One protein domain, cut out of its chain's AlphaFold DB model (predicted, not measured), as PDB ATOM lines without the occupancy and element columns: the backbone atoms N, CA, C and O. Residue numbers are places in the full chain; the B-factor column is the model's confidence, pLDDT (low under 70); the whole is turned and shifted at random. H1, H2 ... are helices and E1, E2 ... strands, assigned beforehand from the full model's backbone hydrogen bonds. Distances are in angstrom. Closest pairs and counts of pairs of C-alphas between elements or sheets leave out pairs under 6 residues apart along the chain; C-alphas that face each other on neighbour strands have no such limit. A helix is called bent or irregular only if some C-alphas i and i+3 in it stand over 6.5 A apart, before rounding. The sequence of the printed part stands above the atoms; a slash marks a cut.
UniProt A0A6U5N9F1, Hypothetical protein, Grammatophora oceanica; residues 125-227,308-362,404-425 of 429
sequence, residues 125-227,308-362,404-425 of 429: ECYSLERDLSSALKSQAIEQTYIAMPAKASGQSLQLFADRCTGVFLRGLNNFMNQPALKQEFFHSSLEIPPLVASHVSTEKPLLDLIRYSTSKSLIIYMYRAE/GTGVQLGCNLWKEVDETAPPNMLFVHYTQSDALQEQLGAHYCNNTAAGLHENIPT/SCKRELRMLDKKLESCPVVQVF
ATOM      1  N   GLU A 125     247.006 187.323 166.906       90.06
ATOM      2  CA  GLU A 125     247.235 188.416 165.967       90.06
ATOM      3  C   GLU A 125     248.716 188.762 165.915       90.06
ATOM      4  O   GLU A 125     249.423 188.770 166.924       90.06
ATOM      5  N   CYS A 126     249.192 189.009 164.698       91.25
ATOM      6  CA  CYS A 126     250.555 189.453 164.499       91.25
ATOM      7  C   CYS A 126     250.711 190.899 164.917       91.25
ATOM      8  O   CYS A 126     249.922 191.743 164.504       91.25
ATOM      9  N   TYR A 127     251.758 191.159 165.684       90.38
ATOM     10  CA  TYR A 127     252.015 192.457 166.270       90.38
ATOM     11  C   TYR A 127     253.368 192.973 165.774       90.38
ATOM     12  O   TYR A 127     254.365 192.252 165.777       90.38
ATOM     13  N   SER A 128     253.427 194.212 165.297       92.19
ATOM     14  CA  SER A 128     254.680 194.858 164.912       92.19
ATOM     15  C   SER A 128     255.273 195.555 166.128       92.19
ATOM     16  O   SER A 128     254.709 196.523 166.630       92.19
ATOM     17  N   LEU A 129     256.439 195.096 166.585       89.31
ATOM     18  CA  LEU A 129     257.100 195.694 167.743       89.31
ATOM     19  C   LEU A 129     257.386 197.191 167.537       89.31
ATOM     20  O   LEU A 129     257.125 197.993 168.419       89.31
ATOM     21  N   GLU A 130     257.859 197.591 166.358       88.38
ATOM     22  CA  GLU A 130     258.197 198.992 166.074       88.38
ATOM     23  C   GLU A 130     256.961 199.899 166.005       88.38
ATOM     24  O   GLU A 130     256.948 201.006 166.545       88.38
ATOM     25  N   ARG A 131     255.902 199.444 165.325       87.25
ATOM     26  CA  ARG A 131     254.719 200.271 165.061       87.25
ATOM     27  C   ARG A 131     253.708 200.205 166.194       87.25
ATOM     28  O   ARG A 131     253.219 201.238 166.653       87.25
ATOM     29  N   ASP A 132     253.379 198.993 166.617       89.56
ATOM     30  CA  ASP A 132     252.211 198.743 167.446       89.56
ATOM     31  C   ASP A 132     252.564 198.910 168.924       89.56
ATOM     32  O   ASP A 132     251.804 199.564 169.635       89.56
ATOM     33  N   LEU A 133     253.749 198.462 169.375       90.81
ATOM     34  CA  LEU A 133     254.152 198.607 170.784       90.81
ATOM     35  C   LEU A 133     254.306 200.080 171.164       90.81
ATOM     36  O   LEU A 133     253.755 200.514 172.173       90.81
ATOM     37  N   SER A 134     255.008 200.869 170.342       87.00
ATOM     38  CA  SER A 134     255.166 202.309 170.583       87.00
ATOM     39  C   SER A 134     253.809 203.017 170.636       87.00
ATOM     40  O   SER A 134     253.590 203.897 171.471       87.00
ATOM     41  N   SER A 135     252.875 202.609 169.768       87.75
ATOM     42  CA  SER A 135     251.508 203.122 169.765       87.75
ATOM     43  C   SER A 135     250.745 202.712 171.026       87.75
ATOM     44  O   SER A 135     250.130 203.566 171.661       87.75
ATOM     45  N   ALA A 136     250.809 201.446 171.445       87.12
ATOM     46  CA  ALA A 136     250.126 200.942 172.636       87.12
ATOM     47  C   ALA A 136     250.642 201.605 173.919       87.12
ATOM     48  O   ALA A 136     249.842 202.121 174.697       87.12
ATOM     49  N   LEU A 137     251.966 201.702 174.080       89.62
ATOM     50  CA  LEU A 137     252.596 202.382 175.215       89.62
ATOM     51  C   LEU A 137     252.143 203.848 175.325       89.62
ATOM     52  O   LEU A 137     251.868 204.330 176.420       89.62
ATOM     53  N   LYS A 138     251.996 204.553 174.194       86.38
ATOM     54  CA  LYS A 138     251.542 205.956 174.169       86.38
ATOM     55  C   LYS A 138     250.029 206.120 174.328       86.38
ATOM     56  O   LYS A 138     249.586 207.095 174.929       86.38
ATOM     57  N   SER A 139     249.237 205.226 173.745       80.94
ATOM     58  CA  SER A 139     247.782 205.394 173.607       80.94
ATOM     59  C   SER A 139     246.971 204.790 174.751       80.94
ATOM     60  O   SER A 139     245.894 205.297 175.052       80.94
ATOM     61  N   GLN A 140     247.465 203.733 175.402       73.75
ATOM     62  CA  GLN A 140     246.683 202.964 176.376       73.75
ATOM     63  C   GLN A 140     246.891 203.400 177.833       73.75
ATOM     64  O   GLN A 140     246.402 202.724 178.734       73.75
ATOM     65  N   ALA A 141     247.578 204.524 178.076       85.56
ATOM     66  CA  ALA A 141     247.941 204.970 179.426       85.56
ATOM     67  C   ALA A 141     248.552 203.820 180.255       85.56
ATOM     68  O   ALA A 141     248.152 203.586 181.397       85.56
ATOM     69  N   ILE A 142     249.473 203.067 179.638       92.75
ATOM     70  CA  ILE A 142     250.187 201.978 180.303       92.75
ATOM     71  C   ILE A 142     251.085 202.598 181.370       92.75
ATOM     72  O   ILE A 142     252.062 203.273 181.060       92.75
ATOM     73  N   GLU A 143     250.729 202.374 182.628       91.62
ATOM     74  CA  GLU A 143     251.487 202.857 183.783       91.62
ATOM     75  C   GLU A 143     252.611 201.882 184.143       91.62
ATOM     76  O   GLU A 143     253.632 202.294 184.688       91.62
ATOM     77  N   GLN A 144     252.440 200.596 183.815       92.75
ATOM     78  CA  GLN A 144     253.387 199.560 184.196       92.75
ATOM     79  C   GLN A 144     253.551 198.482 183.127       92.75
ATOM     80  O   GLN A 144     252.576 197.888 182.667       92.75
ATOM     81  N   THR A 145     254.799 198.176 182.783       95.44
ATOM     82  CA  THR A 145     255.159 197.063 181.904       95.44
ATOM     83  C   THR A 145     255.883 195.978 182.686       95.44
ATOM     84  O   THR A 145     256.874 196.230 183.371       95.44
ATOM     85  N   TYR A 146     255.412 194.746 182.539       95.44
ATOM     86  CA  TYR A 146     256.018 193.551 183.099       95.44
ATOM     87  C   TYR A 146     256.603 192.699 181.982       95.44
ATOM     88  O   TYR A 146     255.885 192.291 181.076       95.44
ATOM     89  N   ILE A 147     257.885 192.373 182.078       95.94
ATOM     90  CA  ILE A 147     258.545 191.389 181.232       95.94
ATOM     91  C   ILE A 147     258.741 190.126 182.065       95.94
ATOM     92  O   ILE A 147     259.531 190.107 183.011       95.94
ATOM     93  N   ALA A 148     258.008 189.075 181.725       94.88
ATOM     94  CA  ALA A 148     258.163 187.746 182.298       94.88
ATOM     95  C   ALA A 148     258.897 186.853 181.298       94.88
ATOM     96  O   ALA A 148     258.630 186.909 180.098       94.88
ATOM     97  N   MET A 149     259.828 186.025 181.766       93.69
ATOM     98  CA  MET A 149     260.607 185.180 180.860       93.69
ATOM     99  C   MET A 149     261.095 183.877 181.490       93.69
ATOM    100  O   MET A 149     261.453 183.866 182.670       93.69
ATOM    101  N   PRO A 150     261.175 182.779 180.720       90.56
ATOM    102  CA  PRO A 150     261.813 181.559 181.173       90.56
ATOM    103  C   PRO A 150     263.317 181.753 181.360       90.56
ATOM    104  O   PRO A 150     263.928 182.738 180.916       90.56
ATOM    105  N   ALA A 151     263.948 180.767 181.997       83.94
ATOM    106  CA  ALA A 151     265.396 180.649 181.947       83.94
ATOM    107  C   ALA A 151     265.856 180.589 180.478       83.94
ATOM    108  O   ALA A 151     265.206 179.993 179.617       83.94
ATOM    109  N   LYS A 152     266.990 181.230 180.187       85.38
ATOM    110  CA  LYS A 152     267.580 181.316 178.840       85.38
ATOM    111  C   LYS A 152     266.741 182.027 177.764       85.38
ATOM    112  O   LYS A 152     267.078 181.902 176.593       85.38
ATOM    113  N   ALA A 153     265.732 182.829 178.094       86.62
ATOM    114  CA  ALA A 153     265.089 183.741 177.131       86.62
ATOM    115  C   ALA A 153     265.555 185.197 177.321       86.62
ATOM    116  O   ALA A 153     264.753 186.088 177.572       86.62
ATOM    117  N   SER A 154     266.873 185.421 177.258       84.00
ATOM    118  CA  SER A 154     267.508 186.747 177.412       84.00
ATOM    119  C   SER A 154     267.283 187.448 178.763       84.00
ATOM    120  O   SER A 154     267.473 188.659 178.869       84.00
ATOM    121  N   GLY A 155     266.904 186.713 179.815       84.56
ATOM    122  CA  GLY A 155     266.354 187.374 180.998       84.56
ATOM    123  C   GLY A 155     267.307 188.198 181.844       84.56
ATOM    124  O   GLY A 155     266.924 189.290 182.246       84.56
ATOM    125  N   GLN A 156     268.567 187.792 181.985       87.19
ATOM    126  CA  GLN A 156     269.560 188.629 182.664       87.19
ATOM    127  C   GLN A 156     269.772 189.975 181.946       87.19
ATOM    128  O   GLN A 156     269.885 191.007 182.600       87.19
ATOM    129  N   SER A 157     269.790 189.984 180.606       89.44
ATOM    130  CA  SER A 157     269.939 191.221 179.824       89.44
ATOM    131  C   SER A 157     268.732 192.145 180.019       89.44
ATOM    132  O   SER A 157     268.895 193.326 180.312       89.44
ATOM    133  N   LEU A 158     267.513 191.597 179.948       91.81
ATOM    134  CA  LEU A 158     266.274 192.360 180.142       91.81
ATOM    135  C   LEU A 158     266.090 192.858 181.586       91.81
ATOM    136  O   LEU A 158     265.586 193.961 181.777       91.81
ATOM    137  N   GLN A 159     266.532 192.089 182.586       90.94
ATOM    138  CA  GLN A 159     266.588 192.512 183.990       90.94
ATOM    139  C   GLN A 159     267.519 193.711 184.170       90.94
ATOM    140  O   GLN A 159     267.083 194.766 184.620       90.94
ATOM    141  N   LEU A 160     268.770 193.588 183.715       88.19
ATOM    142  CA  LEU A 160     269.745 194.681 183.779       88.19
ATOM    143  C   LEU A 160     269.270 195.929 183.026       88.19
ATOM    144  O   LEU A 160     269.520 197.050 183.465       88.19
ATOM    145  N   PHE A 161     268.596 195.743 181.891       90.62
ATOM    146  CA  PHE A 161     267.979 196.828 181.138       90.62
ATOM    147  C   PHE A 161     266.892 197.545 181.958       90.62
ATOM    148  O   PHE A 161     266.958 198.765 182.110       90.62
ATOM    149  N   ALA A 162     265.936 196.807 182.531       91.50
ATOM    150  CA  ALA A 162     264.859 197.382 183.337       91.50
ATOM    151  C   ALA A 162     265.392 198.138 184.568       91.50
ATOM    152  O   ALA A 162     264.974 199.271 184.827       91.50
ATOM    153  N   ASP A 163     266.372 197.561 185.267       87.25
ATOM    154  CA  ASP A 163     267.019 198.183 186.428       87.25
ATOM    155  C   ASP A 163     267.698 199.510 186.047       87.25
ATOM    156  O   ASP A 163     267.556 200.524 186.734       87.25
ATOM    157  N   ARG A 164     268.413 199.536 184.913       87.44
ATOM    158  CA  ARG A 164     269.088 200.747 184.412       87.44
ATOM    159  C   ARG A 164     268.107 201.839 184.002       87.44
ATOM    160  O   ARG A 164     268.405 203.015 184.195       87.44
ATOM    161  N   CYS A 165     266.979 201.468 183.408       87.94
ATOM    162  CA  CYS A 165     266.014 202.431 182.884       87.94
ATOM    163  C   CYS A 165     265.148 203.060 183.964       87.94
ATOM    164  O   CYS A 165     264.875 204.255 183.906       87.94
ATOM    165  N   THR A 166     264.754 202.279 184.965       85.94
ATOM    166  CA  THR A 166     263.955 202.799 186.076       85.94
ATOM    167  C   THR A 166     264.804 203.565 187.088       85.94
ATOM    168  O   THR A 166     264.269 204.365 187.848       85.94
ATOM    169  N   GLY A 167     266.124 203.333 187.124       77.81
ATOM    170  CA  GLY A 167     267.022 203.922 188.124       77.81
ATOM    171  C   GLY A 167     266.765 203.405 189.543       77.81
ATOM    172  O   GLY A 167     267.486 203.763 190.477       77.81
ATOM    173  N   VAL A 168     265.769 202.532 189.709       70.88
ATOM    174  CA  VAL A 168     265.443 201.889 190.968       70.88
ATOM    175  C   VAL A 168     266.294 200.629 191.049       70.88
ATOM    176  O   VAL A 168     265.863 199.530 190.713       70.88
ATOM    177  N   PHE A 169     267.543 200.790 191.491       64.75
ATOM    178  CA  PHE A 169     268.400 199.653 191.828       64.75
ATOM    179  C   PHE A 169     267.924 199.039 193.149       64.75
ATOM    180  O   PHE A 169     268.564 199.167 194.196       64.75
ATOM    181  N   LEU A 170     266.755 198.406 193.130       61.94
ATOM    182  CA  LEU A 170     266.327 197.578 194.242       61.94
ATOM    183  C   LEU A 170     267.187 196.322 194.216       61.94
ATOM    184  O   LEU A 170     266.999 195.427 193.387       61.94
ATOM    185  N   ARG A 171     268.149 196.260 195.140       59.03
ATOM    186  CA  ARG A 171     268.851 195.014 195.449       59.03
ATOM    187  C   ARG A 171     267.796 193.933 195.682       59.03
ATOM    188  O   ARG A 171     267.076 193.995 196.667       59.03
ATOM    189  N   GLY A 172     267.708 192.968 194.771       61.69
ATOM    190  CA  GLY A 172     266.774 191.850 194.892       61.69
ATOM    191  C   GLY A 172     265.652 191.792 193.858       61.69
ATOM    192  O   GLY A 172     264.980 190.771 193.821       61.69
ATOM    193  N   LEU A 173     265.471 192.764 192.947       68.19
ATOM    194  CA  LEU A 173     264.484 192.596 191.854       68.19
ATOM    195  C   LEU A 173     264.785 191.407 190.929       68.19
ATOM    196  O   LEU A 173     263.897 190.931 190.214       68.19
ATOM    197  N   ASN A 174     266.003 190.865 190.994       71.81
ATOM    198  CA  ASN A 174     266.312 189.552 190.451       71.81
ATOM    199  C   ASN A 174     265.297 188.527 190.963       71.81
ATOM    200  O   ASN A 174     265.276 188.152 192.134       71.81
ATOM    201  N   ASN A 175     264.469 188.042 190.042       78.00
ATOM    202  CA  ASN A 175     263.410 187.074 190.310       78.00
ATOM    203  C   ASN A 175     262.274 187.618 191.194       78.00
ATOM    204  O   ASN A 175     261.597 186.815 191.836       78.00
ATOM    205  N   PHE A 176     262.028 188.936 191.191       84.62
ATOM    206  CA  PHE A 176     260.964 189.610 191.952       84.62
ATOM    207  C   PHE A 176     259.613 188.888 191.887       84.62
ATOM    208  O   PHE A 176     258.952 188.684 192.905       84.62
ATOM    209  N   MET A 177     259.210 188.437 190.695       87.25
ATOM    210  CA  MET A 177     257.916 187.770 190.514       87.25
ATOM    211  C   MET A 177     257.797 186.474 191.334       87.25
ATOM    212  O   MET A 177     256.688 186.128 191.750       87.25
ATOM    213  N   ASN A 178     258.919 185.800 191.611       86.56
ATOM    214  CA  ASN A 178     258.983 184.531 192.344       86.56
ATOM    215  C   ASN A 178     259.152 184.703 193.863       86.56
ATOM    216  O   ASN A 178     259.145 183.701 194.570       86.56
ATOM    217  N   GLN A 179     259.318 185.926 194.380       87.00
ATOM    218  CA  GLN A 179     259.633 186.168 195.793       87.00
ATOM    219  C   GLN A 179     258.516 186.967 196.488       87.00
ATOM    220  O   GLN A 179     258.507 188.198 196.428       87.00
ATOM    221  N   PRO A 180     257.568 186.305 197.181       84.19
ATOM    222  CA  PRO A 180     256.474 186.986 197.877       84.19
ATOM    223  C   PRO A 180     256.943 188.023 198.906       84.19
ATOM    224  O   PRO A 180     256.332 189.083 199.019       84.19
ATOM    225  N   ALA A 181     258.047 187.748 199.609       84.69
ATOM    226  CA  ALA A 181     258.624 188.665 200.591       84.69
ATOM    227  C   ALA A 181     259.054 189.998 199.955       84.69
ATOM    228  O   ALA A 181     258.747 191.060 200.490       84.69
ATOM    229  N   LEU A 182     259.665 189.957 198.767       80.00
ATOM    230  CA  LEU A 182     260.056 191.171 198.046       80.00
ATOM    231  C   LEU A 182     258.849 191.965 197.550       80.00
ATOM    232  O   LEU A 182     258.886 193.192 197.545       80.00
ATOM    233  N   LYS A 183     257.756 191.288 197.168       79.06
ATOM    234  CA  LYS A 183     256.500 191.977 196.829       79.06
ATOM    235  C   LYS A 183     255.982 192.773 198.028       79.06
ATOM    236  O   LYS A 183     255.573 193.914 197.856       79.06
ATOM    237  N   GLN A 184     256.029 192.199 199.232       81.19
ATOM    238  CA  GLN A 184     255.629 192.889 200.466       81.19
ATOM    239  C   GLN A 184     256.566 194.048 200.808       81.19
ATOM    240  O   GLN A 184     256.100 195.143 201.108       81.19
ATOM    241  N   GLU A 185     257.879 193.843 200.714       79.31
ATOM    242  CA  GLU A 185     258.863 194.905 200.937       79.31
ATOM    243  C   GLU A 185     258.655 196.078 199.974       79.31
ATOM    244  O   GLU A 185     258.746 197.239 200.376       79.31
ATOM    245  N   PHE A 186     258.297 195.792 198.723       74.88
ATOM    246  CA  PHE A 186     257.985 196.814 197.734       74.88
ATOM    247  C   PHE A 186     256.818 197.712 198.179       74.88
ATOM    248  O   PHE A 186     256.927 198.934 198.120       74.88
ATOM    249  N   PHE A 187     255.747 197.121 198.723       74.19
ATOM    250  CA  PHE A 187     254.622 197.880 199.286       74.19
ATOM    251  C   PHE A 187     255.010 198.765 200.479       74.19
ATOM    252  O   PHE A 187     254.337 199.761 200.739       74.19
ATOM    253  N   HIS A 188     256.065 198.413 201.216       78.94
ATOM    254  CA  HIS A 188     256.511 199.171 202.385       78.94
ATOM    255  C   HIS A 188     257.578 200.228 202.072       78.94
ATOM    256  O   HIS A 188     257.675 201.217 202.798       78.94
ATOM    257  N   SER A 189     258.393 200.020 201.037       73.12
ATOM    258  CA  SER A 189     259.630 200.781 200.807       73.12
ATOM    259  C   SER A 189     259.494 201.950 199.833       73.12
ATOM    260  O   SER A 189     260.253 202.912 199.951       73.12
ATOM    261  N   SER A 190     258.543 201.909 198.896       71.06
ATOM    262  CA  SER A 190     258.367 202.959 197.888       71.06
ATOM    263  C   SER A 190     256.895 203.273 197.650       71.06
ATOM    264  O   SER A 190     256.064 202.378 197.533       71.06
ATOM    265  N   LEU A 191     256.581 204.565 197.529       74.81
ATOM    266  CA  LEU A 191     255.275 205.018 197.048       74.81
ATOM    267  C   LEU A 191     255.160 204.868 195.521       74.81
ATOM    268  O   LEU A 191     254.066 204.672 194.996       74.81
ATOM    269  N   GLU A 192     256.286 204.970 194.812       81.00
ATOM    270  CA  GLU A 192     256.347 204.896 193.356       81.00
ATOM    271  C   GLU A 192     256.631 203.461 192.911       81.00
ATOM    272  O   GLU A 192     257.623 202.854 193.324       81.00
ATOM    273  N   ILE A 193     255.748 202.929 192.068       77.69
ATOM    274  CA  ILE A 193     255.870 201.607 191.451       77.69
ATOM    275  C   ILE A 193     256.825 201.716 190.248       77.69
ATOM    276  O   ILE A 193     256.654 202.640 189.450       77.69
ATOM    277  N   PRO A 194     257.807 200.807 190.059       87.38
ATOM    278  CA  PRO A 194     258.675 200.838 188.895       87.38
ATOM    279  C   PRO A 194     257.822 200.683 187.632       87.38
ATOM    280  O   PRO A 194     257.065 199.709 187.519       87.38
ATOM    281  N   PRO A 195     257.954 201.604 186.664       92.44
ATOM    282  CA  PRO A 195     257.141 201.580 185.452       92.44
ATOM    283  C   PRO A 195     257.522 200.417 184.523       92.44
ATOM    284  O   PRO A 195     256.747 200.046 183.644       92.44
ATOM    285  N   LEU A 196     258.695 199.811 184.730       93.31
ATOM    286  CA  LEU A 196     259.184 198.654 183.993       93.31
ATOM    287  C   LEU A 196     259.785 197.627 184.959       93.31
ATOM    288  O   LEU A 196     260.718 197.935 185.696       93.31
ATOM    289  N   VAL A 197     259.273 196.398 184.931       92.31
ATOM    290  CA  VAL A 197     259.758 195.276 185.747       92.31
ATOM    291  C   VAL A 197     260.101 194.114 184.834       92.31
ATOM    292  O   VAL A 197     259.252 193.660 184.077       92.31
ATOM    293  N   ALA A 198     261.314 193.582 184.940       93.38
ATOM    294  CA  ALA A 198     261.724 192.370 184.242       93.38
ATOM    295  C   ALA A 198     262.077 191.280 185.258       93.38
ATOM    296  O   ALA A 198     262.797 191.523 186.221       93.38
ATOM    297  N   SER A 199     261.569 190.065 185.067       92.50
ATOM    298  CA  SER A 199     261.857 188.947 185.965       92.50
ATOM    299  C   SER A 199     261.852 187.623 185.221       92.50
ATOM    300  O   SER A 199     260.975 187.362 184.395       92.50
ATOM    301  N   HIS A 200     262.779 186.737 185.586       91.25
ATOM    302  CA  HIS A 200     262.572 185.328 185.296       91.25
ATOM    303  C   HIS A 200     261.333 184.822 186.034       91.25
ATOM    304  O   HIS A 200     261.018 185.292 187.132       91.25
ATOM    305  N   VAL A 201     260.649 183.849 185.452       89.94
ATOM    306  CA  VAL A 201     259.651 183.024 186.133       89.94
ATOM    307  C   VAL A 201     260.208 181.609 186.213       89.94
ATOM    308  O   VAL A 201     260.814 181.146 185.252       89.94
ATOM    309  N   SER A 202     260.093 180.949 187.364       85.38
ATOM    310  CA  SER A 202     260.563 179.564 187.546       85.38
ATOM    311  C   SER A 202     259.425 178.546 187.485       85.38
ATOM    312  O   SER A 202     259.642 177.413 187.063       85.38
ATOM    313  N   THR A 203     258.211 178.966 187.842       89.31
ATOM    314  CA  THR A 203     256.984 178.158 187.850       89.31
ATOM    315  C   THR A 203     255.839 178.909 187.166       89.31
ATOM    316  O   THR A 203     255.976 180.084 186.819       89.31
ATOM    317  N   GLU A 204     254.695 178.250 186.962       91.50
ATOM    318  CA  GLU A 204     253.506 178.888 186.378       91.50
ATOM    319  C   GLU A 204     252.861 179.943 187.293       91.50
ATOM    320  O   GLU A 204     252.304 180.934 186.817       91.50
ATOM    321  N   LYS A 205     252.963 179.765 188.618       92.50
ATOM    322  CA  LYS A 205     252.237 180.575 189.608       92.50
ATOM    323  C   LYS A 205     252.516 182.085 189.511       92.50
ATOM    324  O   LYS A 205     251.552 182.844 189.485       92.50
ATOM    325  N   PRO A 206     253.770 182.561 189.435       91.44
ATOM    326  CA  PRO A 206     254.058 183.989 189.307       91.44
ATOM    327  C   PRO A 206     253.399 184.656 188.097       91.44
ATOM    328  O   PRO A 206     252.937 185.790 188.201       91.44
ATOM    329  N   LEU A 207     253.340 183.952 186.963       92.56
ATOM    330  CA  LEU A 207     252.735 184.466 185.739       92.56
ATOM    331  C   LEU A 207     251.203 184.394 185.787       92.56
ATOM    332  O   LEU A 207     250.545 185.333 185.348       92.56
ATOM    333  N   LEU A 208     250.641 183.339 186.388       93.69
ATOM    334  CA  LEU A 208     249.212 183.260 186.718       93.69
ATOM    335  C   LEU A 208     248.777 184.429 187.607       93.69
ATOM    336  O   LEU A 208     247.792 185.100 187.311       93.69
ATOM    337  N   ASP A 209     249.521 184.685 188.684       92.31
ATOM    338  CA  ASP A 209     249.246 185.790 189.602       92.31
ATOM    339  C   ASP A 209     249.318 187.130 188.844       92.31
ATOM    340  O   ASP A 209     248.445 187.982 189.004       92.31
ATOM    341  N   LEU A 210     250.308 187.306 187.962       92.06
ATOM    342  CA  LEU A 210     250.423 188.512 187.145       92.06
ATOM    343  C   LEU A 210     249.215 188.700 186.214       92.06
ATOM    344  O   LEU A 210     248.651 189.787 186.174       92.06
ATOM    345  N   ILE A 211     248.782 187.655 185.507       93.12
ATOM    346  CA  ILE A 211     247.600 187.701 184.630       93.12
ATOM    347  C   ILE A 211     246.350 188.083 185.424       93.12
ATOM    348  O   ILE A 211     245.646 189.014 185.040       93.12
ATOM    349  N   ARG A 212     246.119 187.424 186.565       92.31
ATOM    350  CA  ARG A 212     244.913 187.601 187.388       92.31
ATOM    351  C   ARG A 212     244.818 188.960 188.067       92.31
ATOM    352  O   ARG A 212     243.715 189.472 188.238       92.31
ATOM    353  N   TYR A 213     245.950 189.509 188.499       91.12
ATOM    354  CA  TYR A 213     245.981 190.727 189.313       91.12
ATOM    355  C   TYR A 213     246.471 191.965 188.552       91.12
ATOM    356  O   TYR A 213     246.476 193.059 189.116       91.12
ATOM    357  N   SER A 214     246.861 191.827 187.280       91.75
ATOM    358  CA  SER A 214     247.172 192.970 186.419       91.75
ATOM    359  C   SER A 214     245.937 193.834 186.144       91.75
ATOM    360  O   SER A 214     244.801 193.363 186.113       91.75
ATOM    361  N   THR A 215     246.158 195.132 185.944       91.94
ATOM    362  CA  THR A 215     245.092 196.084 185.602       91.94
ATOM    363  C   THR A 215     245.076 196.363 184.101       91.94
ATOM    364  O   THR A 215     246.020 196.045 183.382       91.94
ATOM    365  N   SER A 216     244.042 197.048 183.605       90.69
ATOM    366  CA  SER A 216     243.997 197.516 182.209       90.69
ATOM    367  C   SER A 216     245.111 198.507 181.844       90.69
ATOM    368  O   SER A 216     245.339 198.748 180.662       90.69
ATOM    369  N   LYS A 217     245.806 199.064 182.844       93.31
ATOM    370  CA  LYS A 217     246.971 199.942 182.681       93.31
ATOM    371  C   LYS A 217     248.303 199.192 182.761       93.31
ATOM    372  O   LYS A 217     249.362 199.814 182.792       93.31
ATOM    373  N   SER A 218     248.251 197.865 182.848       94.25
ATOM    374  CA  SER A 218     249.423 196.998 182.818       94.25
ATOM    375  C   SER A 218     249.613 196.427 181.415       94.25
ATOM    376  O   SER A 218     248.636 196.054 180.762       94.25
ATOM    377  N   LEU A 219     250.863 196.328 180.972       95.25
ATOM    378  CA  LEU A 219     251.285 195.559 179.804       95.25
ATOM    379  C   LEU A 219     252.094 194.355 180.288       95.25
ATOM    380  O   LEU A 219     253.067 194.519 181.021       95.25
ATOM    381  N   ILE A 220     251.710 193.151 179.875       95.88
ATOM    382  CA  ILE A 220     252.469 191.927 180.144       95.88
ATOM    383  C   ILE A 220     253.149 191.492 178.853       95.88
ATOM    384  O   ILE A 220     252.490 191.177 177.866       95.88
ATOM    385  N   ILE A 221     254.471 191.419 178.871       96.44
ATOM    386  CA  ILE A 221     255.285 190.856 177.803       96.44
ATOM    387  C   ILE A 221     255.868 189.546 178.314       96.44
ATOM    388  O   ILE A 221     256.680 189.529 179.236       96.44
ATOM    389  N   TYR A 222     255.467 188.437 177.707       95.44
ATOM    390  CA  TYR A 222     256.096 187.149 177.935       95.44
ATOM    391  C   TYR A 222     257.153 186.892 176.859       95.44
ATOM    392  O   TYR A 222     256.822 186.717 175.681       95.44
ATOM    393  N   MET A 223     258.429 186.850 177.249       95.31
ATOM    394  CA  MET A 223     259.495 186.445 176.335       95.31
ATOM    395  C   MET A 223     259.419 184.943 176.124       95.31
ATOM    396  O   MET A 223     259.674 184.147 177.023       95.31
ATOM    397  N   TYR A 224     259.084 184.552 174.912       93.06
ATOM    398  CA  TYR A 224     258.893 183.176 174.537       93.06
ATOM    399  C   TYR A 224     260.165 182.582 173.931       93.06
ATOM    400  O   TYR A 224     260.803 183.171 173.051       93.06
ATOM    401  N   ARG A 225     260.501 181.364 174.358       90.81
ATOM    402  CA  ARG A 225     261.519 180.529 173.726       90.81
ATOM    403  C   ARG A 225     260.993 179.104 173.607       90.81
ATOM    404  O   ARG A 225     260.582 178.524 174.614       90.81
ATOM    405  N   ALA A 226     261.050 178.555 172.394       89.50
ATOM    406  CA  ALA A 226     260.675 177.173 172.125       89.50
ATOM    407  C   ALA A 226     261.464 176.221 173.038       89.50
ATOM    408  O   ALA A 226     262.683 176.364 173.191       89.50
ATOM    409  N   GLU A 227     260.780 175.250 173.648       87.88
ATOM    410  CA  GLU A 227     261.385 174.416 174.695       87.88
ATOM    411  C   GLU A 227     262.561 173.583 174.170       87.88
ATOM    412  O   GLU A 227     263.556 173.431 174.876       87.88
ATOM    413  N   GLY A 308     262.433 174.697 182.492       78.94
ATOM    414  CA  GLY A 308     261.851 174.807 181.152       78.94
ATOM    415  C   GLY A 308     260.520 175.550 181.054       78.94
ATOM    416  O   GLY A 308     259.743 175.618 182.006       78.94
ATOM    417  N   THR A 309     260.220 176.024 179.846       72.56
ATOM    418  CA  THR A 309     258.940 176.614 179.435       72.56
ATOM    419  C   THR A 309     257.780 175.657 179.715       72.56
ATOM    420  O   THR A 309     256.708 176.110 180.081       72.56
ATOM    421  N   GLY A 310     257.977 174.335 179.637       74.50
ATOM    422  CA  GLY A 310     256.923 173.355 179.944       74.50
ATOM    423  C   GLY A 310     256.424 173.373 181.398       74.50
ATOM    424  O   GLY A 310     255.281 173.003 181.647       74.50
ATOM    425  N   VAL A 311     257.253 173.826 182.345       79.25
ATOM    426  CA  VAL A 311     256.881 173.992 183.766       79.25
ATOM    427  C   VAL A 311     256.202 175.345 184.008       79.25
ATOM    428  O   VAL A 311     255.460 175.525 184.970       79.25
ATOM    429  N   GLN A 312     256.455 176.316 183.132       83.19
ATOM    430  CA  GLN A 312     256.044 177.706 183.313       83.19
ATOM    431  C   GLN A 312     254.788 178.036 182.512       83.19
ATOM    432  O   GLN A 312     253.846 178.599 183.051       83.19
ATOM    433  N   LEU A 313     254.763 177.639 181.241       84.81
ATOM    434  CA  LEU A 313     253.604 177.613 180.356       84.81
ATOM    435  C   LEU A 313     252.898 176.259 180.445       84.81
ATOM    436  O   LEU A 313     252.700 175.575 179.444       84.81
ATOM    437  N   GLY A 314     252.530 175.859 181.660       86.31
ATOM    438  CA  GLY A 314     251.728 174.662 181.881       86.31
ATOM    439  C   GLY A 314     250.324 174.780 181.276       86.31
ATOM    440  O   GLY A 314     249.868 175.855 180.873       86.31
ATOM    441  N   CYS A 315     249.591 173.662 181.247       86.75
ATOM    442  CA  CYS A 315     248.211 173.656 180.752       86.75
ATOM    443  C   CYS A 315     247.298 174.603 181.549       86.75
ATOM    444  O   CYS A 315     246.394 175.200 180.969       86.75
ATOM    445  N   ASN A 316     247.534 174.744 182.858       88.81
ATOM    446  CA  ASN A 316     246.744 175.620 183.721       88.81
ATOM    447  C   ASN A 316     246.939 177.082 183.336       88.81
ATOM    448  O   ASN A 316     245.960 177.802 183.154       88.81
ATOM    449  N   LEU A 317     248.193 177.502 183.149       89.62
ATOM    450  CA  LEU A 317     248.479 178.843 182.665       89.62
ATOM    451  C   LEU A 317     247.875 179.080 181.284       89.62
ATOM    452  O   LEU A 317     247.270 180.121 181.065       89.62
ATOM    453  N   TRP A 318     247.992 178.127 180.358       87.94
ATOM    454  CA  TRP A 318     247.422 178.317 179.026       87.94
ATOM    455  C   TRP A 318     245.900 178.484 179.051       87.94
ATOM    456  O   TRP A 318     245.354 179.326 178.336       87.94
ATOM    457  N   LYS A 319     245.228 177.708 179.904       89.56
ATOM    458  CA  LYS A 319     243.796 177.839 180.160       89.56
ATOM    459  C   LYS A 319     243.460 179.218 180.732       89.56
ATOM    460  O   LYS A 319     242.547 179.862 180.237       89.56
ATOM    461  N   GLU A 320     244.233 179.707 181.699       90.94
ATOM    462  CA  GLU A 320     244.049 181.055 182.249       90.94
ATOM    463  C   GLU A 320     244.240 182.131 181.168       90.94
ATOM    464  O   GLU A 320     243.405 183.009 181.016       90.94
ATOM    465  N   VAL A 321     245.274 182.026 180.326       89.19
ATOM    466  CA  VAL A 321     245.459 182.936 179.182       89.19
ATOM    467  C   VAL A 321     244.267 182.842 178.207       89.19
ATOM    468  O   VAL A 321     243.932 183.811 177.531       89.19
ATOM    469  N   ASP A 322     243.613 181.685 178.075       86.06
ATOM    470  CA  ASP A 322     242.411 181.520 177.235       86.06
ATOM    471  C   ASP A 322     241.168 182.181 177.810       86.06
ATOM    472  O   ASP A 322     240.410 182.811 177.073       86.06
ATOM    473  N   GLU A 323     240.998 182.076 179.119       88.62
ATOM    474  CA  GLU A 323     239.794 182.517 179.807       88.62
ATOM    475  C   GLU A 323     239.872 183.988 180.235       88.62
ATOM    476  O   GLU A 323     238.868 184.699 180.171       88.62
ATOM    477  N   THR A 324     241.049 184.458 180.657       87.00
ATOM    478  CA  THR A 324     241.210 185.713 181.407       87.00
ATOM    479  C   THR A 324     242.384 186.579 180.954       87.00
ATOM    480  O   THR A 324     242.646 187.590 181.609       87.00
ATOM    481  N   ALA A 325     243.084 186.244 179.855       83.31
ATOM    482  CA  ALA A 325     244.236 187.036 179.409       83.31
ATOM    483  C   ALA A 325     243.907 188.537 179.376       83.31
ATOM    484  O   ALA A 325     242.912 188.938 178.754       83.31
ATOM    485  N   PRO A 326     244.740 189.380 180.013       84.12
ATOM    486  CA  PRO A 326     244.517 190.808 179.989       84.12
ATOM    487  C   PRO A 326     244.631 191.310 178.548       84.12
ATOM    488  O   PRO A 326     245.371 190.743 177.740       84.12
ATOM    489  N   PRO A 327     243.932 192.406 178.207       80.44
ATOM    490  CA  PRO A 327     243.891 192.915 176.836       80.44
ATOM    491  C   PRO A 327     245.278 193.289 176.288       80.44
ATOM    492  O   PRO A 327     245.475 193.313 175.072       80.44
ATOM    493  N   ASN A 328     246.236 193.548 177.179       89.38
ATOM    494  CA  ASN A 328     247.583 193.996 176.864       89.38
ATOM    495  C   ASN A 328     248.603 192.900 177.221       89.38
ATOM    496  O   ASN A 328     249.522 193.137 178.005       89.38
ATOM    497  N   MET A 329     248.418 191.683 176.702       93.62
ATOM    498  CA  MET A 329     249.406 190.605 176.813       93.62
ATOM    499  C   MET A 329     250.051 190.310 175.455       93.62
ATOM    500  O   MET A 329     249.360 190.040 174.472       93.62
ATOM    501  N   LEU A 330     251.382 190.328 175.416       95.00
ATOM    502  CA  LEU A 330     252.189 190.051 174.232       95.00
ATOM    503  C   LEU A 330     253.106 188.857 174.486       95.00
ATOM    504  O   LEU A 330     253.772 188.783 175.516       95.00
ATOM    505  N   PHE A 331     253.193 187.955 173.516       94.94
ATOM    506  CA  PHE A 331     254.235 186.939 173.440       94.94
ATOM    507  C   PHE A 331     255.287 187.413 172.442       94.94
ATOM    508  O   PHE A 331     254.971 187.682 171.285       94.94
ATOM    509  N   VAL A 332     256.533 187.528 172.888       95.44
ATOM    510  CA  VAL A 332     257.648 188.045 172.086       95.44
ATOM    511  C   VAL A 332     258.695 186.952 171.951       95.44
ATOM    512  O   VAL A 332     259.206 186.459 172.952       95.44
ATOM    513  N   HIS A 333     259.048 186.569 170.729       94.56
ATOM    514  CA  HIS A 333     260.116 185.604 170.500       94.56
ATOM    515  C   HIS A 333     261.449 186.143 171.049       94.56
ATOM    516  O   HIS A 333     261.798 187.297 170.813       94.56
ATOM    517  N   TYR A 334     262.222 185.319 171.764       93.12
ATOM    518  CA  TYR A 334     263.429 185.764 172.484       93.12
ATOM    519  C   TYR A 334     264.480 186.469 171.606       93.12
ATOM    520  O   TYR A 334     265.223 187.320 172.095       93.12
ATOM    521  N   THR A 335     264.522 186.164 170.306       92.19
ATOM    522  CA  THR A 335     265.414 186.834 169.340       92.19
ATOM    523  C   THR A 335     265.067 188.304 169.104       92.19
ATOM    524  O   THR A 335     265.870 189.022 168.530       92.19
ATOM    525  N   GLN A 336     263.894 188.763 169.544       93.94
ATOM    526  CA  GLN A 336     263.486 190.169 169.501       93.94
ATOM    527  C   GLN A 336     263.861 190.936 170.772       93.94
ATOM    528  O   GLN A 336     263.387 192.050 170.962       93.94
ATOM    529  N   SER A 337     264.660 190.351 171.673       93.56
ATOM    530  CA  SER A 337     265.025 191.010 172.935       93.56
ATOM    531  C   SER A 337     265.695 192.369 172.717       93.56
ATOM    532  O   SER A 337     265.302 193.321 173.383       93.56
ATOM    533  N   ASP A 338     266.600 192.496 171.747       91.75
ATOM    534  CA  ASP A 338     267.280 193.767 171.456       91.75
ATOM    535  C   ASP A 338     266.312 194.826 170.908       91.75
ATOM    536  O   ASP A 338     266.246 195.942 171.421       91.75
ATOM    537  N   ALA A 339     265.485 194.452 169.925       92.44
ATOM    538  CA  ALA A 339     264.458 195.337 169.376       92.44
ATOM    539  C   ALA A 339     263.443 195.759 170.456       92.44
ATOM    540  O   ALA A 339     262.983 196.899 170.484       92.44
ATOM    541  N   LEU A 340     263.113 194.858 171.387       94.44
ATOM    542  CA  LEU A 340     262.233 195.165 172.510       94.44
ATOM    543  C   LEU A 340     262.881 196.163 173.471       94.44
ATOM    544  O   LEU A 340     262.223 197.118 173.878       94.44
ATOM    545  N   GLN A 341     264.154 195.965 173.815       93.12
ATOM    546  CA  GLN A 341     264.908 196.904 174.646       93.12
ATOM    547  C   GLN A 341     264.987 198.286 174.000       93.12
ATOM    548  O   GLN A 341     264.816 199.280 174.696       93.12
ATOM    549  N   GLU A 342     265.172 198.373 172.682       91.81
ATOM    550  CA  GLU A 342     265.172 199.649 171.962       91.81
ATOM    551  C   GLU A 342     263.820 200.376 172.083       91.81
ATOM    552  O   GLU A 342     263.771 201.548 172.465       91.81
ATOM    553  N   GLN A 343     262.708 199.671 171.832       92.56
ATOM    554  CA  GLN A 343     261.366 200.263 171.890       92.56
ATOM    555  C   GLN A 343     260.959 200.678 173.307       92.56
ATOM    556  O   GLN A 343     260.447 201.781 173.511       92.56
ATOM    557  N   LEU A 344     261.206 199.819 174.300       93.75
ATOM    558  CA  LEU A 344     260.990 200.160 175.709       93.75
ATOM    559  C   LEU A 344     261.945 201.271 176.156       93.75
ATOM    560  O   LEU A 344     261.575 202.115 176.972       93.75
ATOM    561  N   GLY A 345     263.146 201.289 175.579       92.56
ATOM    562  CA  GLY A 345     264.215 202.241 175.827       92.56
ATOM    563  C   GLY A 345     263.770 203.673 175.593       92.56
ATOM    564  O   GLY A 345     263.865 204.528 176.473       92.56
ATOM    565  N   ALA A 346     263.190 203.892 174.415       91.06
ATOM    566  CA  ALA A 346     262.656 205.177 173.990       91.06
ATOM    567  C   ALA A 346     261.495 205.694 174.860       91.06
ATOM    568  O   ALA A 346     261.180 206.882 174.800       91.06
ATOM    569  N   HIS A 347     260.831 204.822 175.627       91.38
ATOM    570  CA  HIS A 347     259.680 205.189 176.452       91.38
ATOM    571  C   HIS A 347     260.027 205.357 177.936       91.38
ATOM    572  O   HIS A 347     259.563 206.308 178.559       91.38
ATOM    573  N   TYR A 348     260.834 204.455 178.498       91.69
ATOM    574  CA  TYR A 348     261.088 204.400 179.940       91.69
ATOM    575  C   TYR A 348     262.430 205.003 180.371       91.69
ATOM    576  O   TYR A 348     262.581 205.342 181.542       91.69
ATOM    577  N   CYS A 349     263.416 205.130 179.479       91.12
ATOM    578  CA  CYS A 349     264.778 205.494 179.870       91.12
ATOM    579  C   CYS A 349     265.042 206.978 179.563       91.12
ATOM    580  O   CYS A 349     265.060 207.399 178.411       91.12
ATOM    581  N   ASN A 350     265.288 207.783 180.601       81.94
ATOM    582  CA  ASN A 350     265.336 209.247 180.486       81.94
ATOM    583  C   ASN A 350     266.551 209.835 179.742       81.94
ATOM    584  O   ASN A 350     266.541 211.040 179.524       81.94
ATOM    585  N   ASN A 351     267.596 209.063 179.403       69.88
ATOM    586  CA  ASN A 351     268.759 209.533 178.610       69.88
ATOM    587  C   ASN A 351     269.823 208.454 178.319       69.88
ATOM    588  O   ASN A 351     270.880 208.747 177.758       69.88
ATOM    589  N   THR A 352     269.602 207.206 178.717       58.88
ATOM    590  CA  THR A 352     270.555 206.128 178.481       58.88
ATOM    591  C   THR A 352     270.230 205.453 177.156       58.88
ATOM    592  O   THR A 352     269.282 204.679 177.062       58.88
ATOM    593  N   ALA A 353     271.083 205.670 176.150       58.00
ATOM    594  CA  ALA A 353     271.392 204.602 175.208       58.00
ATOM    595  C   ALA A 353     271.994 203.476 176.056       58.00
ATOM    596  O   ALA A 353     273.199 203.445 176.305       58.00
ATOM    597  N   ALA A 354     271.130 202.660 176.665       58.12
ATOM    598  CA  ALA A 354     271.546 201.541 177.479       58.12
ATOM    599  C   ALA A 354     272.370 200.660 176.548       58.12
ATOM    600  O   ALA A 354     271.820 200.052 175.636       58.12
ATOM    601  N   GLY A 355     273.696 200.691 176.707       61.53
ATOM    602  CA  GLY A 355     274.580 199.870 175.898       61.53
ATOM    603  C   GLY A 355     274.079 198.438 175.981       61.53
ATOM    604  O   GLY A 355     274.004 197.885 177.085       61.53
ATOM    605  N   LEU A 356     273.668 197.898 174.832       62.06
ATOM    606  CA  LEU A 356     273.279 196.506 174.678       62.06
ATOM    607  C   LEU A 356     274.468 195.677 175.157       62.06
ATOM    608  O   LEU A 356     275.551 195.727 174.572       62.06
ATOM    609  N   HIS A 357     274.307 194.994 176.289       60.00
ATOM    610  CA  HIS A 357     275.330 194.066 176.738       60.00
ATOM    611  C   HIS A 357     275.242 192.827 175.864       60.00
ATOM    612  O   HIS A 357     274.325 192.017 175.998       60.00
ATOM    613  N   GLU A 358     276.234 192.665 174.996       57.41
ATOM    614  CA  GLU A 358     276.513 191.378 174.388       57.41
ATOM    615  C   GLU A 358     276.947 190.407 175.492       57.41
ATOM    616  O   GLU A 358     278.063 190.465 176.009       57.41
ATOM    617  N   ASN A 359     276.050 189.491 175.862       57.88
ATOM    618  CA  ASN A 359     276.379 188.307 176.657       57.88
ATOM    619  C   ASN A 359     277.114 187.283 175.771       57.88
ATOM    620  O   ASN A 359     276.665 186.147 175.611       57.88
ATOM    621  N   ILE A 360     278.222 187.689 175.147       59.34
ATOM    622  CA  ILE A 360     279.066 186.781 174.372       59.34
ATOM    623  C   ILE A 360     280.116 186.194 175.322       59.34
ATOM    624  O   ILE A 360     280.974 186.936 175.803       59.34
ATOM    625  N   PRO A 361     280.087 184.880 175.618       60.91
ATOM    626  CA  PRO A 361     281.230 184.223 176.240       60.91
ATOM    627  C   PRO A 361     282.523 184.523 175.485       60.91
ATOM    628  O   PRO A 361     282.643 184.225 174.300       60.91
ATOM    629  N   THR A 362     283.524 185.020 176.200       64.06
ATOM    630  CA  THR A 362     284.886 185.218 175.685       64.06
ATOM    631  C   THR A 362     285.701 183.923 175.608       64.06
ATOM    632  O   THR A 362     286.803 183.927 175.067       64.06
ATOM    633  N   SER A 404     247.587 167.694 175.160       65.25
ATOM    634  CA  SER A 404     246.600 168.544 174.470       65.25
ATOM    635  C   SER A 404     247.055 169.997 174.484       65.25
ATOM    636  O   SER A 404     247.368 170.477 173.411       65.25
ATOM    637  N   CYS A 405     247.269 170.604 175.662       75.69
ATOM    638  CA  CYS A 405     247.727 171.997 175.807       75.69
ATOM    639  C   CYS A 405     249.086 172.286 175.127       75.69
ATOM    640  O   CYS A 405     249.373 173.403 174.699       75.69
ATOM    641  N   LYS A 406     249.942 171.257 174.992       79.38
ATOM    642  CA  LYS A 406     251.221 171.364 174.271       79.38
ATOM    643  C   LYS A 406     251.004 171.578 172.770       79.38
ATOM    644  O   LYS A 406     251.896 172.087 172.097       79.38
ATOM    645  N   ARG A 407     249.842 171.202 172.222       82.19
ATOM    646  CA  ARG A 407     249.475 171.499 170.833       82.19
ATOM    647  C   ARG A 407     249.286 172.998 170.639       82.19
ATOM    648  O   ARG A 407     249.791 173.522 169.653       82.19
ATOM    649  N   GLU A 408     248.598 173.676 171.549       82.81
ATOM    650  CA  GLU A 408     248.393 175.123 171.501       82.81
ATOM    651  C   GLU A 408     249.711 175.873 171.653       82.81
ATOM    652  O   GLU A 408     249.975 176.774 170.859       82.81
ATOM    653  N   LEU A 409     250.585 175.439 172.565       83.25
ATOM    654  CA  LEU A 409     251.939 175.991 172.664       83.25
ATOM    655  C   LEU A 409     252.725 175.813 171.365       83.25
ATOM    656  O   LEU A 409     253.380 176.746 170.927       83.25
ATOM    657  N   ARG A 410     252.581 174.678 170.667       83.69
ATOM    658  CA  ARG A 410     253.195 174.514 169.340       83.69
ATOM    659  C   ARG A 410     252.562 175.356 168.246       83.69
ATOM    660  O   ARG A 410     253.223 175.683 167.262       83.69
ATOM    661  N   MET A 411     251.273 175.657 168.348       85.38
ATOM    662  CA  MET A 411     250.656 176.616 167.434       85.38
ATOM    663  C   MET A 411     251.236 178.006 167.677       85.38
ATOM    664  O   MET A 411     251.554 178.692 166.708       85.38
ATOM    665  N   LEU A 412     251.447 178.375 168.943       86.88
ATOM    666  CA  LEU A 412     252.153 179.591 169.319       86.88
ATOM    667  C   LEU A 412     253.616 179.575 168.838       86.88
ATOM    668  O   LEU A 412     254.023 180.563 168.241       86.88
ATOM    669  N   ASP A 413     254.364 178.471 168.988       86.69
ATOM    670  CA  ASP A 413     255.724 178.294 168.439       86.69
ATOM    671  C   ASP A 413     255.756 178.630 166.945       86.69
ATOM    672  O   ASP A 413     256.427 179.563 166.512       86.69
ATOM    673  N   LYS A 414     254.962 177.898 166.153       88.81
ATOM    674  CA  LYS A 414     254.895 178.064 164.695       88.81
ATOM    675  C   LYS A 414     254.463 179.469 164.305       88.81
ATOM    676  O   LYS A 414     254.921 180.015 163.302       88.81
ATOM    677  N   LYS A 415     253.549 180.059 165.080       89.88
ATOM    678  CA  LYS A 415     253.126 181.435 164.859       89.88
ATOM    679  C   LYS A 415     254.299 182.379 165.106       89.88
ATOM    680  O   LYS A 415     254.586 183.164 164.210       89.88
ATOM    681  N   LEU A 416     254.998 182.249 166.231       89.00
ATOM    682  CA  LEU A 416     256.145 183.075 166.604       89.00
ATOM    683  C   LEU A 416     257.330 182.945 165.638       89.00
ATOM    684  O   LEU A 416     258.019 183.934 165.405       89.00
ATOM    685  N   GLU A 417     257.524 181.787 165.004       88.44
ATOM    686  CA  GLU A 417     258.510 181.614 163.924       88.44
ATOM    687  C   GLU A 417     258.201 182.498 162.703       88.44
ATOM    688  O   GLU A 417     259.103 183.079 162.101       88.44
ATOM    689  N   SER A 418     256.922 182.619 162.334       90.56
ATOM    690  CA  SER A 418     256.477 183.463 161.211       90.56
ATOM    691  C   SER A 418     256.235 184.925 161.594       90.56
ATOM    692  O   SER A 418     256.135 185.797 160.732       90.56
ATOM    693  N   CYS A 419     256.064 185.176 162.886       92.00
ATOM    694  CA  CYS A 419     255.479 186.385 163.424       92.00
ATOM    695  C   CYS A 419     256.033 186.624 164.828       92.00
ATOM    696  O   CYS A 419     255.434 186.190 165.808       92.00
ATOM    697  N   PRO A 420     257.194 187.280 164.943       90.00
ATOM    698  CA  PRO A 420     258.021 187.205 166.143       90.00
ATOM    699  C   PRO A 420     257.435 187.940 167.354       90.00
ATOM    700  O   PRO A 420     257.978 187.827 168.452       90.00
ATOM    701  N   VAL A 421     256.315 188.651 167.184       91.62
ATOM    702  CA  VAL A 421     255.481 189.140 168.280       91.62
ATOM    703  C   VAL A 421     254.024 188.808 167.994       91.62
ATOM    704  O   VAL A 421     253.496 189.094 166.918       91.62
ATOM    705  N   VAL A 422     253.376 188.206 168.983       88.62
ATOM    706  CA  VAL A 422     251.993 187.753 168.909       88.62
ATOM    707  C   VAL A 422     251.210 188.352 170.064       88.62
ATOM    708  O   VAL A 422     251.573 188.174 171.226       88.62
ATOM    709  N   GLN A 423     250.108 189.021 169.748       88.31
ATOM    710  CA  GLN A 423     249.103 189.380 170.739       88.31
ATOM    711  C   GLN A 423     248.098 188.234 170.871       88.31
ATOM    712  O   GLN A 423     247.674 187.646 169.870       88.31
ATOM    713  N   VAL A 424     247.741 187.901 172.111       83.06
ATOM    714  CA  VAL A 424     246.785 186.831 172.412       83.06
ATOM    715  C   VAL A 424     245.499 187.439 172.938       83.06
ATOM    716  O   VAL A 424     245.513 188.191 173.909       83.06
ATOM    717  N   PHE A 425     244.382 187.072 172.316       82.06
ATOM    718  CA  PHE A 425     243.048 187.427 172.792       82.06
ATOM    719  C   PHE A 425     242.382 186.235 173.494       82.06
ATOM    720  O   PHE A 425     242.709 185.090 173.180       82.06
TER     721      PHE A 425
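What this domain is: This is residues 125 to 227, 308 to 362 and 404 to 425 of the 429 residues of the protein "Hypothetical protein" of Grammatophora oceanica (UniProt A0A6U5N9F1). A twisted five-stranded sheet forms the core, with H1, H2 and H7 over one face and H4 over the other. H6 packs along H4, away from the sheet; H8 grazes the sheet near E4 and E5, while H3 lies off by itself and residues 349 to 362 trail away without a named element. The printed part has 180 residues with eight named helices and five named strands, in the order H1 E1 H2 H3 E2 H4 E3 H5 H6 E4 H7 H8 E5, and its class is mixed, helices and strands. The sheet runs E2 E1 E3 E4 E5 and is mixed: its neighbours are parallel but for the antiparallel E4 and E5. The whole is compact, with a radius of gyration of the C-alphas of 15.5 A and spans of 43 by 41 by 32 A.

Where its parts are: The strands are E1, residues 144 to 149, 16.4 A from first to last C-alpha; E2, residues 196 to 200; E3, residues 218 to 224, 18.7 A; E4, residues 329 to 333; and E5, residues 421 to 424. C-alpha 144 is at (253.387, 199.560, 184.196) and C-alpha 424 at (246.785, 186.831, 172.412). The helices are H1, residues 129 to 139; H2, residues 155 to 166, 16.4 A; H3, residues 180 to 189; H4, residues 204 to 213; H5, residues 309 to 312; H6, residues 315 to 324; H7, residues 334 to 348, 20.2 A; and H8, residues 404 to 418, 22.3 A. H1 begins at C-alpha 129, (257.100, 195.694, 167.743). H7 is irregular: C-alphas 335 and 338 are 7.5 A apart.

How they stand to each other: The sheet is only just strongly twisted, its C-alphas lying up to 4.4 A off the best plane. E2 and E5 are its edge strands. Within hydrogen-bond range are N 197 and O 145 at 2.9 A between E2 and E1, N 146 and O 219 at 2.8 A between E1 and E3, N 224 and O 332 at 2.7 A between E3 and E4, and N 331 and O 422 at 2.8 A between E4 and E5. E1, H2, H3 and E2 form a strand-helix-strand unit, two parallel neighbour strands with helices between. E2, H4 and E3 form a split one, with E1 between the strands in the sheet and a right-handed crossover. H2 lies over E2 at a height over the sheet of 7.7 A; the C-alphas of Gln 159 and Ala 198 are their closest, 4.9 A apart. On the same face, H7 touches H2, closest at C-alphas Cys 165 and Tyr 348, 6.1 A, at a shallow tilt of 4 degrees, the same way. H1, also on that face, touches H7, closest at C-alphas Ser 134 and Gln 343, 6.7 A. On the opposite face, H4 lies over E1 and E3 at a height of 9.9 A. It touches H6, closest at C-alphas Leu 208 and Leu 317, 6.0 A, and H5, closest at C-alphas Glu 204 and Gln 312, 4.2 A. H8 only grazes the sheet with residues 412 to 417. H3 is not on the sheet and touches no helix. Every O i to N i+4 pair is within hydrogen-bond range in H2, H3, H4 and H6; H1 has 5 of 7, H7 8 of 11 and H8 10 of 11, and H5 is too short for such a pair.

The domain as a whole: The two C-alphas farthest apart are those of Asn 351 and Ser 404, 46.8 A. Residues 228 to 307 are not printed, with 6.5 A between C-alphas 227 and 308; residues 363 to 403 are not printed either, with 41.8 A between C-alphas 362 and 404. The link from H2 to H3, 13 residues, is long. The mean pLDDT of the printed part is 85.2, and residues 169 to 173, 351 to 362 and 404 are under 70.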